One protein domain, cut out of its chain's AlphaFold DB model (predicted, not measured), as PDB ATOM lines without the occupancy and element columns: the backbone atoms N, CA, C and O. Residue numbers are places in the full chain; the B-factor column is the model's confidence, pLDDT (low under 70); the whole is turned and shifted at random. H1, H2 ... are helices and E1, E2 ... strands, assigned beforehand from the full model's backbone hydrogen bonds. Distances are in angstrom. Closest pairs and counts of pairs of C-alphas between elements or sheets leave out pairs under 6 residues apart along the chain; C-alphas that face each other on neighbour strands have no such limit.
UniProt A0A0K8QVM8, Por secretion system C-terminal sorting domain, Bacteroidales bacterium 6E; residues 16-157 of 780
ATOM      1  N   PHE A  16     -56.580 -18.192 -55.914       41.31
ATOM      2  CA  PHE A  16     -55.533 -17.422 -55.221       41.31
ATOM      3  C   PHE A  16     -55.061 -18.059 -53.900       41.31
ATOM      4  O   PHE A  16     -54.004 -17.696 -53.389       41.31
ATOM      5  N   SER A  17     -55.754 -19.087 -53.398       41.34
ATOM      6  CA  SER A  17     -55.339 -19.847 -52.205       41.34
ATOM      7  C   SER A  17     -54.229 -20.885 -52.482       41.34
ATOM      8  O   SER A  17     -53.862 -21.648 -51.593       41.34
ATOM      9  N   VAL A  18     -53.695 -20.962 -53.709       35.12
ATOM     10  CA  VAL A  18     -52.935 -22.136 -54.200       35.12
ATOM     11  C   VAL A  18     -51.426 -22.128 -53.875       35.12
ATOM     12  O   VAL A  18     -50.767 -23.140 -54.102       35.12
ATOM     13  N   ASN A  19     -50.850 -21.051 -53.319       42.12
ATOM     14  CA  ASN A  19     -49.420 -21.028 -52.934       42.12
ATOM     15  C   ASN A  19     -49.067 -20.355 -51.596       42.12
ATOM     16  O   ASN A  19     -47.910 -20.444 -51.182       42.12
ATOM     17  N   ALA A  20     -50.021 -19.759 -50.874       44.50
ATOM     18  CA  ALA A  20     -49.820 -19.596 -49.438       44.50
ATOM     19  C   ALA A  20     -49.733 -21.009 -48.841       44.50
ATOM     20  O   ALA A  20     -50.641 -21.817 -49.054       44.50
ATOM     21  N   GLN A  21     -48.644 -21.340 -48.133       46.94
ATOM     22  CA  GLN A  21     -48.641 -22.563 -47.332       46.94
ATOM     23  C   GLN A  21     -49.844 -22.469 -46.403       46.94
ATOM     24  O   GLN A  21     -49.995 -21.476 -45.698       46.94
ATOM     25  N   THR A  22     -50.743 -23.450 -46.470       46.09
ATOM     26  CA  THR A  22     -52.016 -23.382 -45.757       46.09
ATOM     27  C   THR A  22     -51.745 -23.486 -44.260       46.09
ATOM     28  O   THR A  22     -51.740 -24.588 -43.702       46.09
ATOM     29  N   THR A  23     -51.512 -22.341 -43.616       59.31
ATOM     30  CA  THR A  23     -51.631 -22.190 -42.171       59.31
ATOM     31  C   THR A  23     -52.977 -22.779 -41.801       59.31
ATOM     32  O   THR A  23     -53.999 -22.300 -42.293       59.31
ATOM     33  N   ASP A  24     -52.976 -23.843 -40.997       72.81
ATOM     34  CA  ASP A  24     -54.214 -24.440 -40.505       72.81
ATOM     35  C   ASP A  24     -55.080 -23.304 -39.931       72.81
ATOM     36  O   ASP A  24     -54.627 -22.638 -38.997       72.81
ATOM     37  N   PRO A  25     -56.283 -23.032 -40.473       65.38
ATOM     38  CA  PRO A  25     -57.111 -21.917 -40.012       65.38
ATOM     39  C   PRO A  25     -57.562 -22.083 -38.550       65.38
ATOM     40  O   PRO A  25     -58.109 -21.149 -37.966       65.38
ATOM     41  N   ASN A  26     -57.312 -23.252 -37.948       75.31
ATOM     42  CA  ASN A  26     -57.535 -23.557 -36.537       75.31
ATOM     43  C   ASN A  26     -56.265 -23.407 -35.664       75.31
ATOM     44  O   ASN A  26     -56.339 -23.604 -34.448       75.31
ATOM     45  N   ARG A  27     -55.096 -23.071 -36.237       86.31
ATOM     46  CA  ARG A  27     -53.833 -22.857 -35.502       86.31
ATOM     47  C   ARG A  27     -53.921 -21.585 -34.665       86.31
ATOM     48  O   ARG A  27     -53.617 -20.507 -35.157       86.31
ATOM     49  N   ILE A  28     -54.240 -21.718 -33.381       89.00
ATOM     50  CA  ILE A  28     -54.126 -20.614 -32.420       89.00
ATOM     51  C   ILE A  28     -52.640 -20.321 -32.153       89.00
ATOM     52  O   ILE A  28     -51.871 -21.216 -31.795       89.00
ATOM     53  N   ILE A  29     -52.236 -19.062 -32.316       91.69
ATOM     54  CA  ILE A  29     -50.905 -18.558 -31.971       91.69
ATOM     55  C   ILE A  29     -50.898 -18.212 -30.480       91.69
ATOM     56  O   ILE A  29     -51.610 -17.313 -30.043       91.69
ATOM     57  N   THR A  30     -50.078 -18.912 -29.697       92.94
ATOM     58  CA  THR A  30     -49.826 -18.552 -28.295       92.94
ATOM     59  C   THR A  30     -48.853 -17.368 -28.229       92.94
ATOM     60  O   THR A  30     -47.771 -17.466 -28.813       92.94
ATOM     61  N   PRO A  31     -49.188 -16.272 -27.525       96.62
ATOM     62  CA  PRO A  31     -48.308 -15.116 -27.414       96.62
ATOM     63  C   PRO A  31     -47.080 -15.387 -26.540       96.62
ATOM     64  O   PRO A  31     -47.076 -16.258 -25.667       96.62
ATOM     65  N   SER A  32     -46.049 -14.566 -26.727       96.88
ATOM     66  CA  SER A  32     -44.899 -14.470 -25.823       96.88
ATOM     67  C   SER A  32     -44.698 -13.032 -25.338       96.88
ATOM     68  O   SER A  32     -45.063 -12.087 -26.031       96.88
ATOM     69  N   ASN A  33     -44.123 -12.847 -24.147       97.12
ATOM     70  CA  ASN A  33     -43.821 -11.508 -23.632       97.12
ATOM     71  C   ASN A  33     -42.584 -10.932 -24.333       97.12
ATOM     72  O   ASN A  33     -41.549 -11.597 -24.417       97.12
ATOM     73  N   PHE A  34     -42.672  -9.679 -24.768       96.69
ATOM     74  CA  PHE A  34     -41.637  -9.002 -25.538       96.69
ATOM     75  C   PHE A  34     -41.487  -7.529 -25.111       96.69
ATOM     76  O   PHE A  34     -42.478  -6.807 -25.003       96.69
ATOM     77  N   GLU A  35     -40.253  -7.059 -24.893       97.12
ATOM     78  CA  GLU A  35     -39.979  -5.633 -24.660       97.12
ATOM     79  C   GLU A  35     -39.807  -4.910 -26.001       97.12
ATOM     80  O   GLU A  35     -38.789  -5.059 -26.679       97.12
ATOM     81  N   TYR A  36     -40.800  -4.102 -26.369       96.31
ATOM     82  CA  TYR A  36     -40.775  -3.276 -27.571       96.31
ATOM     83  C   TYR A  36     -40.323  -1.846 -27.247       96.31
ATOM     84  O   TYR A  36     -40.612  -1.313 -26.175       96.31
ATOM     85  N   THR A  37     -39.611  -1.213 -28.179       96.06
ATOM     86  CA  THR A  37     -39.265   0.217 -28.127       96.06
ATOM     87  C   THR A  37     -39.824   0.883 -29.376       96.06
ATOM     88  O   THR A  37     -39.511   0.431 -30.477       96.06
ATOM     89  N   SER A  38     -40.643   1.922 -29.202       95.56
ATOM     90  CA  SER A  38     -41.325   2.589 -30.310       95.56
ATOM     91  C   SER A  38     -40.386   3.402 -31.196       95.56
ATOM     92  O   SER A  38     -39.246   3.695 -30.821       95.56
ATOM     93  N   PHE A  39     -40.885   3.859 -32.345       93.56
ATOM     94  CA  PHE A  39     -40.165   4.782 -33.228       93.56
ATOM     95  C   PHE A  39     -39.864   6.129 -32.541       93.56
ATOM     96  O   PHE A  39     -38.925   6.825 -32.931       93.56
ATOM     97  N   TYR A  40     -40.611   6.468 -31.485       94.06
ATOM     98  CA  TYR A  40     -40.379   7.626 -30.614       94.06
ATOM     99  C   TYR A  40     -39.506   7.321 -29.380       94.06
ATOM    100  O   TYR A  40     -39.121   8.244 -28.663       94.06
ATOM    101  N   GLY A  41     -39.137   6.055 -29.154       95.25
ATOM    102  CA  GLY A  41     -38.272   5.618 -28.053       95.25
ATOM    103  C   GLY A  41     -39.000   5.203 -26.768       95.25
ATOM    104  O   GLY A  41     -38.335   4.865 -25.787       95.25
ATOM    105  N   ASP A  42     -40.335   5.196 -26.757       95.62
ATOM    106  CA  ASP A  42     -41.130   4.720 -25.621       95.62
ATOM    107  C   ASP A  42     -41.008   3.203 -25.474       95.62
ATOM    108  O   ASP A  42     -41.040   2.465 -26.460       95.62
ATOM    109  N   LYS A  43     -40.906   2.719 -24.235       96.50
ATOM    110  CA  LYS A  43     -40.791   1.287 -23.942       96.50
ATOM    111  C   LYS A  43     -42.122   0.682 -23.524       96.50
ATOM    112  O   LYS A  43     -42.774   1.188 -22.613       96.50
ATOM    113  N   TYR A  44     -42.453  -0.455 -24.122       95.38
ATOM    114  CA  TYR A  44     -43.665  -1.220 -23.851       95.38
ATOM    115  C   TYR A  44     -43.314  -2.666 -23.503       95.38
ATOM    116  O   TYR A  44     -42.432  -3.264 -24.119       95.38
ATOM    117  N   GLN A  45     -44.043  -3.244 -22.550       96.75
ATOM    118  CA  GLN A  45     -44.179  -4.696 -22.462       96.75
ATOM    119  C   GLN A  45     -45.363  -5.082 -23.349       96.75
ATOM    120  O   GLN A  45     -46.441  -4.495 -23.238       96.75
ATOM    121  N   MET A  46     -45.135  -6.000 -24.281       97.38
ATOM    122  CA  MET A  46     -46.109  -6.400 -25.289       97.38
ATOM    123  C   MET A  46     -46.232  -7.919 -25.361       97.38
ATOM    124  O   MET A  46     -45.275  -8.650 -25.111       97.38
ATOM    125  N   LEU A  47     -47.414  -8.379 -25.756       97.62
ATOM    126  CA  LEU A  47     -47.664  -9.730 -26.226       97.62
ATOM    127  C   LEU A  47     -47.323  -9.782 -27.717       97.62
ATOM    128  O   LEU A  47     -47.903  -9.060 -28.530       97.62
ATOM    129  N   LEU A  48     -46.358 -10.633 -28.051       97.62
ATOM    130  CA  LEU A  48     -45.889 -10.917 -29.399       97.62
ATOM    131  C   LEU A  48     -46.587 -12.177 -29.921       97.62
ATOM    132  O   LEU A  48     -46.332 -13.279 -29.428       97.62
ATOM    133  N   TYR A  49     -47.422 -12.004 -30.943       97.56
ATOM    134  CA  TYR A  49     -48.016 -13.077 -31.734       97.56
ATOM    135  C   TYR A  49     -47.196 -13.245 -33.018       97.56
ATOM    136  O   TYR A  49     -47.250 -12.402 -33.917       97.56
ATOM    137  N   GLU A  50     -46.401 -14.315 -33.095       96.88
ATOM    138  CA  GLU A  50     -45.542 -14.582 -34.254       96.88
ATOM    139  C   GLU A  50     -46.299 -15.300 -35.383       96.88
ATOM    140  O   GLU A  50     -46.583 -16.500 -35.292       96.88
ATOM    141  N   GLY A  51     -46.583 -14.569 -36.463       95.75
ATOM    142  CA  GLY A  51     -47.053 -15.125 -37.733       95.75
ATOM    143  C   GLY A  51     -45.925 -15.735 -38.556       95.75
ATOM    144  O   GLY A  51     -44.780 -15.867 -38.103       95.75
ATOM    145  N   GLU A  52     -46.224 -16.126 -39.787       95.25
ATOM    146  CA  GLU A  52     -45.222 -16.707 -40.689       95.25
ATOM    147  C   GLU A  52     -44.339 -15.625 -41.320       95.25
ATOM    148  O   GLU A  52     -43.122 -15.804 -41.427       95.25
ATOM    149  N   LEU A  53     -44.928 -14.471 -41.636       96.00
ATOM    150  CA  LEU A  53     -44.302 -13.346 -42.326       96.00
ATOM    151  C   LEU A  53     -44.403 -12.035 -41.539       96.00
ATOM    152  O   LEU A  53     -43.541 -11.172 -41.704       96.00
ATOM    153  N   VAL A  54     -45.415 -11.889 -40.683       96.69
ATOM    154  CA  VAL A  54     -45.713 -10.698 -39.889       96.69
ATOM    155  C   VAL A  54     -45.880 -11.058 -38.418       96.69
ATOM    156  O   VAL A  54     -46.576 -12.000 -38.052       96.69
ATOM    157  N   ASN A  55     -45.286 -10.245 -37.553       97.44
ATOM    158  CA  ASN A  55     -45.481 -10.321 -36.113       97.44
ATOM    159  C   ASN A  55     -46.448  -9.229 -35.633       97.44
ATOM    160  O   ASN A  55     -46.230  -8.047 -35.903       97.44
ATOM    161  N   LEU A  56     -47.493  -9.593 -34.892       97.44
ATOM    162  CA  LEU A  56     -48.380  -8.628 -34.235       97.44
ATOM    163  C   LEU A  56     -47.912  -8.413 -32.794       97.44
ATOM    164  O   LEU A  56     -47.754  -9.375 -32.043       97.44
ATOM    165  N   LEU A  57     -47.718  -7.153 -32.410       97.62
ATOM    166  CA  LEU A  57     -47.418  -6.759 -31.041       97.62
ATOM    167  C   LEU A  57     -48.536  -5.881 -30.488       97.62
ATOM    168  O   LEU A  57     -48.871  -4.842 -31.064       97.62
ATOM    169  N   ILE A  58     -49.074  -6.281 -29.339       96.75
ATOM    170  CA  ILE A  58     -50.045  -5.491 -28.579       96.75
ATOM    171  C   ILE A  58     -49.585  -5.342 -27.123       96.75
ATOM    172  O   ILE A  58     -48.975  -6.265 -26.588       96.75
ATOM    173  N   PRO A  59     -49.869  -4.226 -26.437       94.69
ATOM    174  CA  PRO A  59     -49.716  -4.148 -24.991       94.69
ATOM    175  C   PRO A  59     -50.606  -5.184 -24.297       94.69
ATOM    176  O   PRO A  59     -51.772  -5.352 -24.661       94.69
ATOM    177  N   ASP A  60     -50.080  -5.817 -23.252       89.81
ATOM    178  CA  ASP A  60     -50.809  -6.780 -22.410       89.81
ATOM    179  C   ASP A  60     -52.037  -6.172 -21.700       89.81
ATOM    180  O   ASP A  60     -52.964  -6.888 -21.321       89.81
ATOM    181  N   THR A  61     -52.072  -4.844 -21.566       89.50
ATOM    182  CA  THR A  61     -53.182  -4.068 -20.996       89.50
ATOM    183  C   THR A  61     -54.400  -3.916 -21.911       89.50
ATOM    184  O   THR A  61     -55.461  -3.510 -21.428       89.50
ATOM    185  N   LEU A  62     -54.287  -4.205 -23.213       88.88
ATOM    186  CA  LEU A  62     -55.413  -4.098 -24.144       88.88
ATOM    187  C   LEU A  62     -56.297  -5.350 -24.091       88.88
ATOM    188  O   LEU A  62     -55.816  -6.461 -23.892       88.88
ATOM    189  N   ILE A  63     -57.605  -5.186 -24.310       82.62
ATOM    190  CA  ILE A  63     -58.539  -6.321 -24.400       82.62
ATOM    191  C   ILE A  63     -58.195  -7.150 -25.642       82.62
ATOM    192  O   ILE A  63     -58.118  -6.599 -26.741       82.62
ATOM    193  N   HIS A  64     -58.017  -8.460 -25.460       88.94
ATOM    194  CA  HIS A  64     -57.699  -9.411 -26.518       88.94
ATOM    195  C   HIS A  64     -58.211 -10.827 -26.203       88.94
ATOM    196  O   HIS A  64     -58.578 -11.140 -25.071       88.94
ATOM    197  N   ASP A  65     -58.200 -11.687 -27.221       93.19
ATOM    198  CA  ASP A  65     -58.237 -13.145 -27.100       93.19
ATOM    199  C   ASP A  65     -57.379 -13.755 -28.219       93.19
ATOM    200  O   ASP A  65     -57.320 -13.206 -29.325       93.19
ATOM    201  N   ASP A  66     -56.718 -14.879 -27.939       94.00
ATOM    202  CA  ASP A  66     -55.733 -15.463 -28.859       94.00
ATOM    203  C   ASP A  66     -56.336 -15.863 -30.211       94.00
ATOM    204  O   ASP A  66     -55.656 -15.778 -31.232       94.00
ATOM    205  N   THR A  67     -57.615 -16.253 -30.256       92.75
ATOM    206  CA  THR A  67     -58.302 -16.640 -31.499       92.75
ATOM    207  C   THR A  67     -58.481 -15.441 -32.426       92.75
ATOM    208  O   THR A  67     -58.156 -15.522 -33.612       92.75
ATOM    209  N   THR A  68     -58.955 -14.307 -31.908       93.06
ATOM    210  CA  THR A  68     -59.086 -13.070 -32.694       93.06
ATOM    211  C   THR A  68     -57.721 -12.571 -33.163       93.06
ATOM    212  O   THR A  68     -57.576 -12.200 -34.329       93.06
ATOM    213  N   LEU A  69     -56.699 -12.601 -32.301       95.44
ATOM    214  CA  LEU A  69     -55.370 -12.095 -32.666       95.44
ATOM    215  C   LEU A  69     -54.646 -13.001 -33.660       95.44
ATOM    216  O   LEU A  69     -54.027 -12.503 -34.597       95.44
ATOM    217  N   THR A  70     -54.834 -14.313 -33.546       94.38
ATOM    218  CA  THR A  70     -54.452 -15.288 -34.575       94.38
ATOM    219  C   THR A  70     -55.053 -14.927 -35.934       94.38
ATOM    220  O   THR A  70     -54.324 -14.829 -36.919       94.38
ATOM    221  N   LYS A  71     -56.369 -14.672 -36.000       92.12
ATOM    222  CA  LYS A  71     -57.038 -14.271 -37.250       92.12
ATOM    223  C   LYS A  71     -56.466 -12.965 -37.820       92.12
ATOM    224  O   LYS A  71     -56.277 -12.863 -39.030       92.12
ATOM    225  N   MET A  72     -56.168 -11.979 -36.966       94.75
ATOM    226  CA  MET A  72     -55.529 -10.719 -37.377       94.75
ATOM    227  C   MET A  72     -54.133 -10.961 -37.968       94.75
ATOM    228  O   MET A  72     -53.823 -10.403 -39.018       94.75
ATOM    229  N   VAL A  73     -53.320 -11.815 -37.339       95.56
ATOM    230  CA  VAL A  73     -51.984 -12.182 -37.836       95.56
ATOM    231  C   VAL A  73     -52.060 -12.895 -39.185       95.56
ATOM    232  O   VAL A  73     -51.368 -12.478 -40.104       95.56
ATOM    233  N   ILE A  74     -52.940 -13.888 -39.353       91.38
ATOM    234  CA  ILE A  74     -53.104 -14.619 -40.629       91.38
ATOM    235  C   ILE A  74     -53.540 -13.675 -41.767       91.38
ATOM    236  O   ILE A  74     -53.063 -13.783 -42.901       91.38
ATOM    237  N   ALA A  75     -54.416 -12.709 -41.472       89.94
ATOM    238  CA  ALA A  75     -54.807 -11.689 -42.441       89.94
ATOM    239  C   ALA A  75     -53.625 -10.775 -42.821       89.94
ATOM    240  O   ALA A  75     -53.397 -10.522 -44.004       89.94
ATOM    241  N   MET A  76     -52.822 -10.336 -41.843       93.69
ATOM    242  CA  MET A  76     -51.607  -9.547 -42.088       93.69
ATOM    243  C   MET A  76     -50.517 -10.336 -42.838       93.69
ATOM    244  O   MET A  76     -49.887  -9.772 -43.732       93.69
ATOM    245  N   ASP A  77     -50.330 -11.626 -42.538       94.38
ATOM    246  CA  ASP A  77     -49.440 -12.538 -43.272       94.38
ATOM    247  C   ASP A  77     -49.841 -12.608 -44.752       94.38
ATOM    248  O   ASP A  77     -48.995 -12.453 -45.631       94.38
ATOM    249  N   SER A  78     -51.140 -12.755 -45.037       89.69
ATOM    250  CA  SER A  78     -51.676 -12.796 -46.406       89.69
ATOM    251  C   SER A  78     -51.403 -11.497 -47.178       89.69
ATOM    252  O   SER A  78     -50.978 -11.531 -48.333       89.69
ATOM    253  N   VAL A  79     -51.582 -10.340 -46.529       88.62
ATOM    254  CA  VAL A  79     -51.284  -9.011 -47.101       88.62
ATOM    255  C   VAL A  79     -49.792  -8.840 -47.383       88.62
ATOM    256  O   VAL A  79     -49.401  -8.341 -48.439       88.62
ATOM    257  N   TRP A  80     -48.942  -9.270 -46.453       92.25
ATOM    258  CA  TRP A  80     -47.492  -9.201 -46.611       92.25
ATOM    259  C   TRP A  80     -46.993 -10.141 -47.712       92.25
ATOM    260  O   TRP A  80     -46.142  -9.743 -48.509       92.25
ATOM    261  N   GLN A  81     -47.554 -11.350 -47.804       92.50
ATOM    262  CA  GLN A  81     -47.268 -12.288 -48.886       92.50
ATOM    263  C   GLN A  81     -47.680 -11.710 -50.241       92.50
ATOM    264  O   GLN A  81     -46.892 -11.769 -51.177       92.50
ATOM    265  N   TYR A  82     -48.855 -11.084 -50.340       87.94
ATOM    266  CA  TYR A  82     -49.313 -10.422 -51.564       87.94
ATOM    267  C   TYR A  82     -48.340  -9.324 -52.029       87.94
ATOM    268  O   TYR A  82     -47.892  -9.330 -53.180       87.94
ATOM    269  N   TYR A  83     -47.913  -8.429 -51.129       89.31
ATOM    270  CA  TYR A  83     -46.902  -7.422 -51.467       89.31
ATOM    271  C   TYR A  83     -45.539  -8.038 -51.830       89.31
ATOM    272  O   TYR A  83     -44.872  -7.546 -52.748       89.31
ATOM    273  N   LEU A  84     -45.127  -9.121 -51.162       91.19
ATOM    274  CA  LEU A  84     -43.894  -9.852 -51.467       91.19
ATOM    275  C   LEU A  84     -43.959 -10.545 -52.832       91.19
ATOM    276  O   LEU A  84     -42.988 -10.499 -53.588       91.19
ATOM    277  N   ASP A  85     -45.094 -11.141 -53.187       88.75
ATOM    278  CA  ASP A  85     -45.297 -11.780 -54.483       88.75
ATOM    279  C   ASP A  85     -45.389 -10.778 -55.623       88.75
ATOM    280  O   ASP A  85     -44.939 -11.058 -56.733       88.75
ATOM    281  N   MET A  86     -45.923  -9.598 -55.367       85.50
ATOM    282  CA  MET A  86     -45.998  -8.555 -56.370       85.50
ATOM    283  C   MET A  86     -44.650  -7.860 -56.597       85.50
ATOM    284  O   MET A  86     -44.235  -7.671 -57.739       85.50
ATOM    285  N   THR A  87     -43.958  -7.471 -55.525       87.69
ATOM    286  CA  THR A  87     -42.676  -6.748 -55.624       87.69
ATOM    287  C   THR A  87     -41.471  -7.668 -55.790       87.69
ATOM    288  O   THR A  87     -40.400  -7.197 -56.157       87.69
ATOM    289  N   LYS A  88     -41.588  -8.964 -55.479       88.62
ATOM    290  CA  LYS A  88     -40.481  -9.943 -55.443       88.62
ATOM    291  C   LYS A  88     -39.267  -9.518 -54.592       88.62
ATOM    292  O   LYS A  88     -38.212 -10.149 -54.669       88.62
ATOM    293  N   VAL A  89     -39.399  -8.477 -53.762       89.12
ATOM    294  CA  VAL A  89     -38.325  -7.889 -52.952       89.12
ATOM    295  C   VAL A  89     -38.874  -7.558 -51.567       89.12
ATOM    296  O   VAL A  89     -39.668  -6.637 -51.403       89.12
ATOM    297  N   SER A  90     -38.412  -8.298 -50.559       91.50
ATOM    298  CA  SER A  90     -38.728  -8.025 -49.154       91.50
ATOM    299  C   SER A  90     -38.151  -6.665 -48.708       91.50
ATOM    300  O   SER A  90     -37.072  -6.286 -49.183       91.50
ATOM    301  N   PRO A  91     -38.826  -5.923 -47.806       92.62
ATOM    302  CA  PRO A  91     -38.274  -4.723 -47.184       92.62
ATOM    303  C   PRO A  91     -36.966  -5.013 -46.433       92.62
ATOM    304  O   PRO A  91     -36.676  -6.147 -46.048       92.62
ATOM    305  N   ALA A  92     -36.157  -3.980 -46.204       93.25
ATOM    306  CA  ALA A  92     -34.930  -4.114 -45.432       93.25
ATOM    307  C   ALA A  92     -35.243  -4.550 -43.982       93.25
ATOM    308  O   ALA A  92     -36.077  -3.913 -43.333       93.25
ATOM    309  N   PRO A  93     -34.564  -5.581 -43.442       91.75
ATOM    310  CA  PRO A  93     -34.712  -5.986 -42.051       91.75
ATOM    311  C   PRO A  93     -34.567  -4.820 -41.073       91.75
ATOM    312  O   PRO A  93     -33.590  -4.072 -41.122       91.75
ATOM    313  N   ASN A  94     -35.533  -4.695 -40.170       83.19
ATOM    314  CA  ASN A  94     -35.580  -3.654 -39.153       83.19
ATOM    315  C   ASN A  94     -36.265  -4.227 -37.905       83.19
ATOM    316  O   ASN A  94     -37.335  -4.825 -37.995       83.19
ATOM    317  N   GLY A  95     -35.612  -4.101 -36.751       82.56
ATOM    318  CA  GLY A  95     -35.954  -4.869 -35.551       82.56
ATOM    319  C   GLY A  95     -35.368  -6.297 -35.532       82.56
ATOM    320  O   GLY A  95     -34.580  -6.672 -36.402       82.56
ATOM    321  N   PRO A  96     -35.705  -7.105 -34.509       86.19
ATOM    322  CA  PRO A  96     -35.039  -8.384 -34.238       86.19
ATOM    323  C   PRO A  96     -35.544  -9.572 -35.074       86.19
ATOM    324  O   PRO A  96     -34.957 -10.649 -35.004       86.19
ATOM    325  N   TRP A  97     -36.601  -9.399 -35.871       89.56
ATOM    326  CA  TRP A  97     -37.276 -10.491 -36.592       89.56
ATOM    327  C   TRP A  97     -36.789 -10.694 -38.038       89.56
ATOM    328  O   TRP A  97     -37.426 -11.388 -38.833       89.56
ATOM    329  N   GLY A  98     -35.644 -10.105 -38.394       89.31
ATOM    330  CA  GLY A  98     -35.061 -10.233 -39.729       89.31
ATOM    331  C   GLY A  98     -35.967  -9.629 -40.805       89.31
ATOM    332  O   GLY A  98     -36.358  -8.471 -40.707       89.31
ATOM    333  N   SER A  99     -36.278 -10.406 -41.843       89.06
ATOM    334  CA  SER A  99     -37.137  -9.991 -42.962       89.06
ATOM    335  C   SER A  99     -38.642 -10.132 -42.696       89.06
ATOM    336  O   SER A  99     -39.431  -9.874 -43.606       89.06
ATOM    337  N   LYS A 100     -39.063 -10.555 -41.494       94.44
ATOM    338  CA  LYS A 100     -40.482 -10.510 -41.123       94.44
ATOM    339  C   LYS A 100     -40.937  -9.061 -40.953       94.44
ATOM    340  O   LYS A 100     -40.214  -8.238 -40.390       94.44
ATOM    341  N   GLY A 101     -42.149  -8.769 -41.408       95.19
ATOM    342  CA  GLY A 101     -42.861  -7.559 -41.032       95.19
ATOM    343  C   GLY A 101     -43.257  -7.586 -39.558       95.19
ATOM    344  O   GLY A 101     -43.251  -8.631 -38.903       95.19
ATOM    345  N   PHE A 102     -43.646  -6.435 -39.026       96.69
ATOM    346  CA  PHE A 102     -44.333  -6.378 -37.743       96.69
ATOM    347  C   PHE A 102     -45.331  -5.225 -37.707       96.69
ATOM    348  O   PHE A 102     -45.131  -4.217 -38.380       96.69
ATOM    349  N   CYS A 103     -46.377  -5.367 -36.901       96.75
ATOM    350  CA  CYS A 103     -47.331  -4.313 -36.580       96.75
ATOM    351  C   CYS A 103     -47.388  -4.159 -35.061       96.75
ATOM    352  O   CYS A 103     -47.793  -5.093 -34.370       96.75
ATOM    353  N   ALA A 104     -46.949  -3.010 -34.546       97.00
ATOM    354  CA  ALA A 104     -46.979  -2.704 -33.121       97.00
ATOM    355  C   ALA A 104     -48.078  -1.683 -32.802       97.00
ATOM    356  O   ALA A 104     -48.115  -0.594 -33.378       97.00
ATOM    357  N   PHE A 105     -48.959  -2.016 -31.858       96.88
ATOM    358  CA  PHE A 105     -49.964  -1.086 -31.344       96.88
ATOM    359  C   PHE A 105     -49.388  -0.257 -30.194       96.88
ATOM    360  O   PHE A 105     -49.130  -0.772 -29.107       96.88
ATOM    361  N   VAL A 106     -49.177   1.035 -30.436       96.44
ATOM    362  CA  VAL A 106     -48.468   1.958 -29.531       96.44
ATOM    363  C   VAL A 106     -49.346   3.138 -29.120       96.44
ATOM    364  O   VAL A 106     -50.354   3.442 -29.759       96.44
ATOM    365  N   GLY A 107     -48.958   3.835 -28.047       94.38
ATOM    366  CA  GLY A 107     -49.707   4.988 -27.545       94.38
ATOM    367  C   GLY A 107     -49.631   6.236 -28.428       94.38
ATOM    368  O   GLY A 107     -50.582   7.013 -28.460       94.38
ATOM    369  N   VAL A 108     -48.524   6.416 -29.155       92.81
ATOM    370  CA  VAL A 108     -48.290   7.531 -30.087       92.81
ATOM    371  C   VAL A 108     -47.565   6.992 -31.319       92.81
ATOM    372  O   VAL A 108     -46.587   6.266 -31.184       92.81
ATOM    373  N   THR A 109     -48.035   7.368 -32.509       92.62
ATOM    374  CA  THR A 109     -47.414   7.069 -33.810       92.62
ATOM    375  C   THR A 109     -47.406   8.345 -34.673       92.62
ATOM    376  O   THR A 109     -47.955   9.368 -34.259       92.62
ATOM    377  N   CYS A 110     -46.798   8.337 -35.865       86.31
ATOM    378  CA  CYS A 110     -46.661   9.543 -36.704       86.31
ATOM    379  C   CYS A 110     -47.945   9.989 -37.447       86.31
ATOM    380  O   CYS A 110     -47.884  10.831 -38.344       86.31
ATOM    381  N   GLY A 111     -49.107   9.449 -37.066       88.19
ATOM    382  CA  GLY A 111     -50.414   9.666 -37.688       88.19
ATOM    383  C   GLY A 111     -51.451   8.699 -37.104       88.19
ATOM    384  O   GLY A 111     -51.450   8.453 -35.902       88.19
ATOM    385  N   TYR A 112     -52.295   8.104 -37.952       85.06
ATOM    386  CA  TYR A 112     -53.063   6.896 -37.592       85.06
ATOM    387  C   TYR A 112     -52.182   5.637 -37.605       85.06
ATOM    388  O   TYR A 112     -52.339   4.736 -36.781       85.06
ATOM    389  N   GLY A 113     -51.232   5.599 -38.540       91.44
ATOM    390  CA  GLY A 113     -50.194   4.591 -38.664       91.44
ATOM    391  C   GLY A 113     -48.872   5.231 -39.084       91.44
ATOM    392  O   GLY A 113     -48.829   6.402 -39.469       91.44
ATOM    393  N   CYS A 114     -47.790   4.468 -38.972       91.69
ATOM    394  CA  CYS A 114     -46.460   4.883 -39.391       91.69
ATOM    395  C   CYS A 114     -45.624   3.661 -39.781       91.69
ATOM    396  O   CYS A 114     -45.245   2.869 -38.925       91.69
ATOM    397  N   GLY A 115     -45.333   3.497 -41.067       89.50
ATOM    398  CA  GLY A 115     -44.414   2.504 -41.611       89.50
ATOM    399  C   GLY A 115     -43.105   3.138 -42.069       89.50
ATOM    400  O   GLY A 115     -43.091   4.212 -42.680       89.50
ATOM    401  N   MET A 116     -41.987   2.460 -41.803       84.94
ATOM    402  CA  MET A 116     -40.690   2.864 -42.348       84.94
ATOM    403  C   MET A 116     -40.593   2.459 -43.825       84.94
ATOM    404  O   MET A 116     -40.693   1.284 -44.172       84.94
ATOM    405  N   ILE A 117     -40.397   3.439 -44.706       86.00
ATOM    406  CA  ILE A 117     -40.321   3.225 -46.158       86.00
ATOM    407  C   ILE A 117     -39.131   2.324 -46.487       86.00
ATOM    408  O   ILE A 117     -38.001   2.613 -46.092       86.00
ATOM    409  N   GLY A 118     -39.377   1.243 -47.225       86.12
ATOM    410  CA  GLY A 118     -38.326   0.310 -47.626       86.12
ATOM    411  C   GLY A 118     -37.759  -0.568 -46.506       86.12
ATOM    412  O   GLY A 118     -36.799  -1.288 -46.777       86.12
ATOM    413  N   ALA A 119     -38.309  -0.532 -45.289       90.50
ATOM    414  CA  ALA A 119     -37.849  -1.309 -44.135       90.50
ATOM    415  C   ALA A 119     -39.010  -2.046 -43.454       90.50
ATOM    416  O   ALA A 119     -40.152  -1.613 -43.554       90.50
ATOM    417  N   CYS A 120     -38.747  -3.157 -42.767       93.06
ATOM    418  CA  CYS A 120     -39.787  -3.896 -42.055       93.06
ATOM    419  C   CYS A 120     -40.365  -3.087 -40.887       93.06
ATOM    420  O   CYS A 120     -39.626  -2.462 -40.124       93.06
ATOM    421  N   GLY A 121     -41.680  -3.176 -40.696       93.50
ATOM    422  CA  GLY A 121     -42.318  -2.730 -39.466       93.50
ATOM    423  C   GLY A 121     -43.158  -1.472 -39.591       93.50
ATOM    424  O   GLY A 121     -42.820  -0.527 -40.316       93.50
ATOM    425  N   ILE A 122     -44.248  -1.481 -38.830       96.00
ATOM    426  CA  ILE A 122     -45.203  -0.387 -38.716       96.00
ATOM    427  C   ILE A 122     -45.644  -0.205 -37.260       96.00
ATOM    428  O   ILE A 122     -45.681  -1.157 -36.477       96.00
ATOM    429  N   GLU A 123     -46.054   1.014 -36.938       96.62
ATOM    430  CA  GLU A 123     -46.686   1.390 -35.678       96.62
ATOM    431  C   GLU A 123     -48.082   1.949 -35.920       96.62
ATOM    432  O   GLU A 123     -48.244   2.884 -36.705       96.62
ATOM    433  N   VAL A 124     -49.083   1.437 -35.210       95.62
ATOM    434  CA  VAL A 124     -50.478   1.888 -35.305       95.62
ATOM    435  C   VAL A 124     -50.929   2.439 -33.956       95.62
ATOM    436  O   VAL A 124     -50.605   1.881 -32.906       95.62
ATOM    437  N   GLY A 125     -51.674   3.546 -33.977       94.62
ATOM    438  CA  GLY A 125     -52.205   4.154 -32.761       94.62
ATOM    439  C   GLY A 125     -53.213   3.231 -32.075       94.62
ATOM    440  O   GLY A 125     -54.185   2.783 -32.687       94.62
ATOM    441  N   TRP A 126     -53.023   2.959 -30.784       91.44
ATOM    442  CA  TRP A 126     -53.929   2.095 -30.020       91.44
ATOM    443  C   TRP A 126     -55.318   2.704 -29.756       91.44
ATOM    444  O   TRP A 126     -56.199   2.020 -29.241       91.44
ATOM    445  N   SER A 127     -55.539   3.973 -30.131       87.81
ATOM    446  CA  SER A 127     -56.832   4.671 -30.051       87.81
ATOM    447  C   SER A 127     -57.932   3.901 -30.771       87.81
ATOM    448  O   SER A 127     -59.062   3.812 -30.292       87.81
ATOM    449  N   ASP A 128     -57.562   3.287 -31.890       82.94
ATOM    450  CA  ASP A 128     -58.448   2.549 -32.775       82.94
ATOM    451  C   ASP A 128     -58.388   1.033 -32.526       82.94
ATOM    452  O   ASP A 128     -59.104   0.276 -33.182       82.94
ATOM    453  N   TRP A 129     -57.606   0.573 -31.533       91.38
ATOM    454  CA  TRP A 129     -57.455  -0.849 -31.195       91.38
ATOM    455  C   TRP A 129     -58.799  -1.557 -31.052       91.38
ATOM    456  O   TRP A 129     -59.046  -2.566 -31.709       91.38
ATOM    457  N   LYS A 130     -59.691  -0.999 -30.223       86.44
ATOM    458  CA  LYS A 130     -61.013  -1.581 -29.970       86.44
ATOM    459  C   LYS A 130     -61.828  -1.690 -31.261       86.44
ATOM    460  O   LYS A 130     -62.541  -2.668 -31.441       86.44
ATOM    461  N   ASN A 131     -61.693  -0.725 -32.173       85.12
ATOM    462  CA  ASN A 131     -62.374  -0.754 -33.462       85.12
ATOM    463  C   ASN A 131     -61.831  -1.881 -34.356       85.12
ATOM    464  O   ASN A 131     -62.628  -2.641 -34.904       85.12
ATOM    465  N   PHE A 132     -60.504  -2.042 -34.457       89.31
ATOM    466  CA  PHE A 132     -59.889  -3.146 -35.205       89.31
ATOM    467  C   PHE A 132     -60.263  -4.516 -34.615       89.31
ATOM    468  O   PHE A 132     -60.768  -5.383 -35.331       89.31
ATOM    469  N   TYR A 133     -60.063  -4.687 -33.305       92.31
ATOM    470  CA  TYR A 133     -60.311  -5.933 -32.579       92.31
ATOM    471  C   TYR A 133     -61.784  -6.355 -32.641       92.31
ATOM    472  O   TYR A 133     -62.071  -7.477 -33.055       92.31
ATOM    473  N   ASP A 134     -62.727  -5.462 -32.319       87.00
ATOM    474  CA  ASP A 134     -64.157  -5.797 -32.333       87.00
ATOM    475  C   ASP A 134     -64.644  -6.150 -33.752       87.00
ATOM    476  O   ASP A 134     -65.432  -7.084 -33.921       87.00
ATOM    477  N   ASN A 135     -64.167  -5.447 -34.789       85.06
ATOM    478  CA  ASN A 135     -64.525  -5.751 -36.178       85.06
ATOM    479  C   ASN A 135     -64.028  -7.137 -36.616       85.06
ATOM    480  O   ASN A 135     -64.779  -7.876 -37.254       85.06
ATOM    481  N   VAL A 136     -62.801  -7.525 -36.262       87.31
ATOM    482  CA  VAL A 136     -62.297  -8.867 -36.600       87.31
ATOM    483  C   VAL A 136     -62.975  -9.944 -35.750       87.31
ATOM    484  O   VAL A 136     -63.373 -10.977 -36.289       87.31
ATOM    485  N   LYS A 137     -63.180  -9.697 -34.452       88.25
ATOM    486  CA  LYS A 137     -63.787 -10.663 -33.531       88.25
ATOM    487  C   LYS A 137     -65.233 -10.996 -33.878       88.25
ATOM    488  O   LYS A 137     -65.562 -12.165 -34.068       88.25
ATOM    489  N   TYR A 138     -66.088  -9.974 -33.935       81.56
ATOM    490  CA  TYR A 138     -67.536 -10.171 -34.014       81.56
ATOM    491  C   TYR A 138     -68.045 -10.203 -35.454       81.56
ATOM    492  O   TYR A 138     -69.027 -10.879 -35.727       81.56
ATOM    493  N   PHE A 139     -67.365  -9.525 -36.386       74.25
ATOM    494  CA  PHE A 139     -67.833  -9.361 -37.767       74.25
ATOM    495  C   PHE A 139     -66.970 -10.116 -38.794       74.25
ATOM    496  O   PHE A 139     -67.319 -10.126 -39.971       74.25
ATOM    497  N   ASN A 140     -65.839 -10.716 -38.384       79.88
ATOM    498  CA  ASN A 140     -64.772 -11.204 -39.279       79.88
ATOM    499  C   ASN A 140     -64.370 -10.160 -40.348       79.88
ATOM    500  O   ASN A 140     -63.990 -10.499 -41.468       79.88
ATOM    501  N   ASN A 141     -64.477  -8.870 -40.015       77.31
ATOM    502  CA  ASN A 141     -64.261  -7.770 -40.946       77.31
ATOM    503  C   ASN A 141     -62.775  -7.388 -40.988       77.31
ATOM    504  O   ASN A 141     -62.346  -6.443 -40.327       77.31
ATOM    505  N   TYR A 142     -61.992  -8.119 -41.780       81.19
ATOM    506  CA  TYR A 142     -60.553  -7.880 -41.948       81.19
ATOM    507  C   TYR A 142     -60.217  -6.589 -42.700       81.19
ATOM    508  O   TYR A 142     -59.113  -6.073 -42.534       81.19
ATOM    509  N   ALA A 143     -61.157  -6.023 -43.469       73.69
ATOM    510  CA  ALA A 143     -60.966  -4.737 -44.144       73.69
ATOM    511  C   ALA A 143     -60.742  -3.585 -43.147       73.69
ATOM    512  O   ALA A 143     -60.150  -2.571 -43.500       73.69
ATOM    513  N   ILE A 144     -61.120  -3.751 -41.870       78.38
ATOM    514  CA  ILE A 144     -60.806  -2.774 -40.820       78.38
ATOM    515  C   ILE A 144     -59.292  -2.579 -40.627       78.38
ATOM    516  O   ILE A 144     -58.871  -1.482 -40.275       78.38
ATOM    517  N   LEU A 145     -58.457  -3.588 -40.923       87.06
ATOM    518  CA  LEU A 145     -56.985  -3.530 -40.830       87.06
ATOM    519  C   LEU A 145     -56.339  -2.705 -41.966       87.06
ATOM    520  O   LEU A 145     -55.129  -2.735 -42.182       87.06
ATOM    521  N   LYS A 146     -57.168  -1.901 -42.632       84.25
ATOM    522  CA  LYS A 146     -56.906  -0.832 -43.595       84.25
ATOM    523  C   LYS A 146     -55.634  -0.022 -43.317       84.25
ATOM    524  O   LYS A 146     -54.792   0.116 -44.201       84.25
ATOM    525  N   VAL A 147     -55.446   0.452 -42.079       87.12
ATOM    526  CA  VAL A 147     -54.239   1.205 -41.684       87.12
ATOM    527  C   VAL A 147     -52.990   0.306 -41.713       87.12
ATOM    528  O   VAL A 147     -52.069   0.640 -42.458       87.12
ATOM    529  N   PRO A 148     -52.946  -0.854 -41.020       92.44
ATOM    530  CA  PRO A 148     -51.874  -1.830 -41.197       92.44
ATOM    531  C   PRO A 148     -51.510  -2.155 -42.652       92.44
ATOM    532  O   PRO A 148     -50.337  -2.116 -43.019       92.44
ATOM    533  N   TYR A 149     -52.501  -2.433 -43.502       90.31
ATOM    534  CA  TYR A 149     -52.263  -2.838 -44.891       90.31
ATOM    535  C   TYR A 149     -51.680  -1.711 -45.750       90.31
ATOM    536  O   TYR A 149     -50.835  -1.965 -46.613       90.31
ATOM    537  N   TYR A 150     -52.110  -0.471 -45.506       86.88
ATOM    538  CA  TYR A 150     -51.541   0.721 -46.127       86.88
ATOM    539  C   TYR A 150     -50.072   0.908 -45.720       86.88
ATOM    540  O   TYR A 150     -49.201   1.026 -46.581       86.88
ATOM    541  N   GLU A 151     -49.772   0.864 -44.418       90.44
ATOM    542  CA  GLU A 151     -48.408   1.058 -43.913       90.44
ATOM    543  C   GLU A 151     -47.455  -0.076 -44.351       90.44
ATOM    544  O   GLU A 151     -46.305   0.202 -44.702       90.44
ATOM    545  N   PHE A 152     -47.923  -1.329 -44.451       91.62
ATOM    546  CA  PHE A 152     -47.143  -2.413 -45.065       91.62
ATOM    547  C   PHE A 152     -46.805  -2.115 -46.529       91.62
ATOM    548  O   PHE A 152     -45.650  -2.273 -46.928       91.62
ATOM    549  N   GLY A 153     -47.750  -1.594 -47.319       87.62
ATOM    550  CA  GLY A 153     -47.481  -1.167 -48.697       87.62
ATOM    551  C   GLY A 153     -46.326  -0.159 -48.788       87.62
ATOM    552  O   GLY A 153     -45.515  -0.220 -49.711       87.62
ATOM    553  N   ARG A 154     -46.164   0.707 -47.779       85.00
ATOM    554  CA  ARG A 154     -45.027   1.641 -47.677       85.00
ATOM    555  C   ARG A 154     -43.709   0.945 -47.357       85.00
ATOM    556  O   ARG A 154     -42.686   1.327 -47.927       85.00
ATOM    557  N   ASN A 155     -43.713  -0.078 -46.497       90.62
ATOM    558  CA  ASN A 155     -42.519  -0.892 -46.239       90.62
ATOM    559  C   ASN A 155     -41.981  -1.497 -47.549       90.62
ATOM    560  O   ASN A 155     -40.772  -1.509 -47.775       90.62
ATOM    561  N   PHE A 156     -42.866  -1.927 -48.451       90.88
ATOM    562  CA  PHE A 156     -42.487  -2.466 -49.761       90.88
ATOM    563  C   PHE A 156     -42.069  -1.405 -50.799       90.88
ATOM    564  O   PHE A 156     -41.484  -1.773 -51.821       90.88
ATOM    565  N   TYR A 157     -42.250  -0.100 -50.538       86.81
ATOM    566  CA  TYR A 157     -41.727   0.988 -51.384       86.81
ATOM    567  C   TYR A 157     -40.210   1.164 -51.195       86.81
ATOM    568  O   TYR A 157     -39.718   2.158 -50.666       86.81
TER     569      TYR A 157
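AT A GLANCE: This is residues 16 to 157 of the 780 residues of the protein "Por secretion system C-terminal sorting domain" of Bacteroidales bacterium 6E (UniProt A0A0K8QVM8). A strongly twisted sheet of six strands is covered on one face by three crossed helices, H1, H2 and H3, making two layers. The 142 printed residues include, in order, E1 E2 E3 H1 E4 E5 E6 H2 H3; the sheet, E1 E2 E3 E4 E6 E5, is mixed. The class is mixed, and the whole is compact, with a radius of gyration of the C-alphas of 13.9 A and spans of 38 by 33 by 24 A.

HOW THE PARTS SIT: E1, residues 32 to 37, E2, 43 to 50, and E3, 54 to 59, form a meander of two hairpins, each strand the antiparallel neighbour of the one before; N 34 and O 46 are 2.8 A apart, N 49 and O 56 2.9 A. H1, residues 66 to 87, is on the sheet at a height of 8.1 A, over E2 and E3. E3, H1 and E4, residues 101 to 106, form a strand-helix-strand unit, two parallel neighbour strands with a helix between, its crossover left-handed; N 57 and O 103 are 2.8 A apart. E5, 113 to 115, and E6, 122 to 125, form a hairpin, with N 114 and O 123 2.8 A apart; E6 is parallel to E4, with N 104 and O 122 3.0 A apart. H2, residues 126 to 139, touches H1 about perpendicular, at 80 degrees, with residues 133 to 137 alone; the closest C-alphas, of Thr 68 and Lys 137, are 5.3 A apart. H3, residues 142 to 155, touches H1 at a steep tilt of 43 degrees, the same way; the closest C-alphas, of Val 79 and Tyr 149, are 6.6 A apart. Every O i to N i+4 pair is within hydrogen-bond range in H1, 8 of 10 in H2, 7 of 10 in H3.

IN THESE COORDINATES: E1 begins at C-alpha 32 (-44.899, -14.470, -25.823). E2 measures 19.5 A, H1 31.0 A, H2 19.6 A. H3, 19.8 A, ends at C-alpha 155 (-42.519, -0.892, -46.239).

THE WHOLE: The C-alphas farthest apart, of Val 18 and Asp 42, are 41.0 A apart. The printed part has no cut; the link H1 to E4 is long. Residues 16 to 23 and 25 are under pLDDT 70.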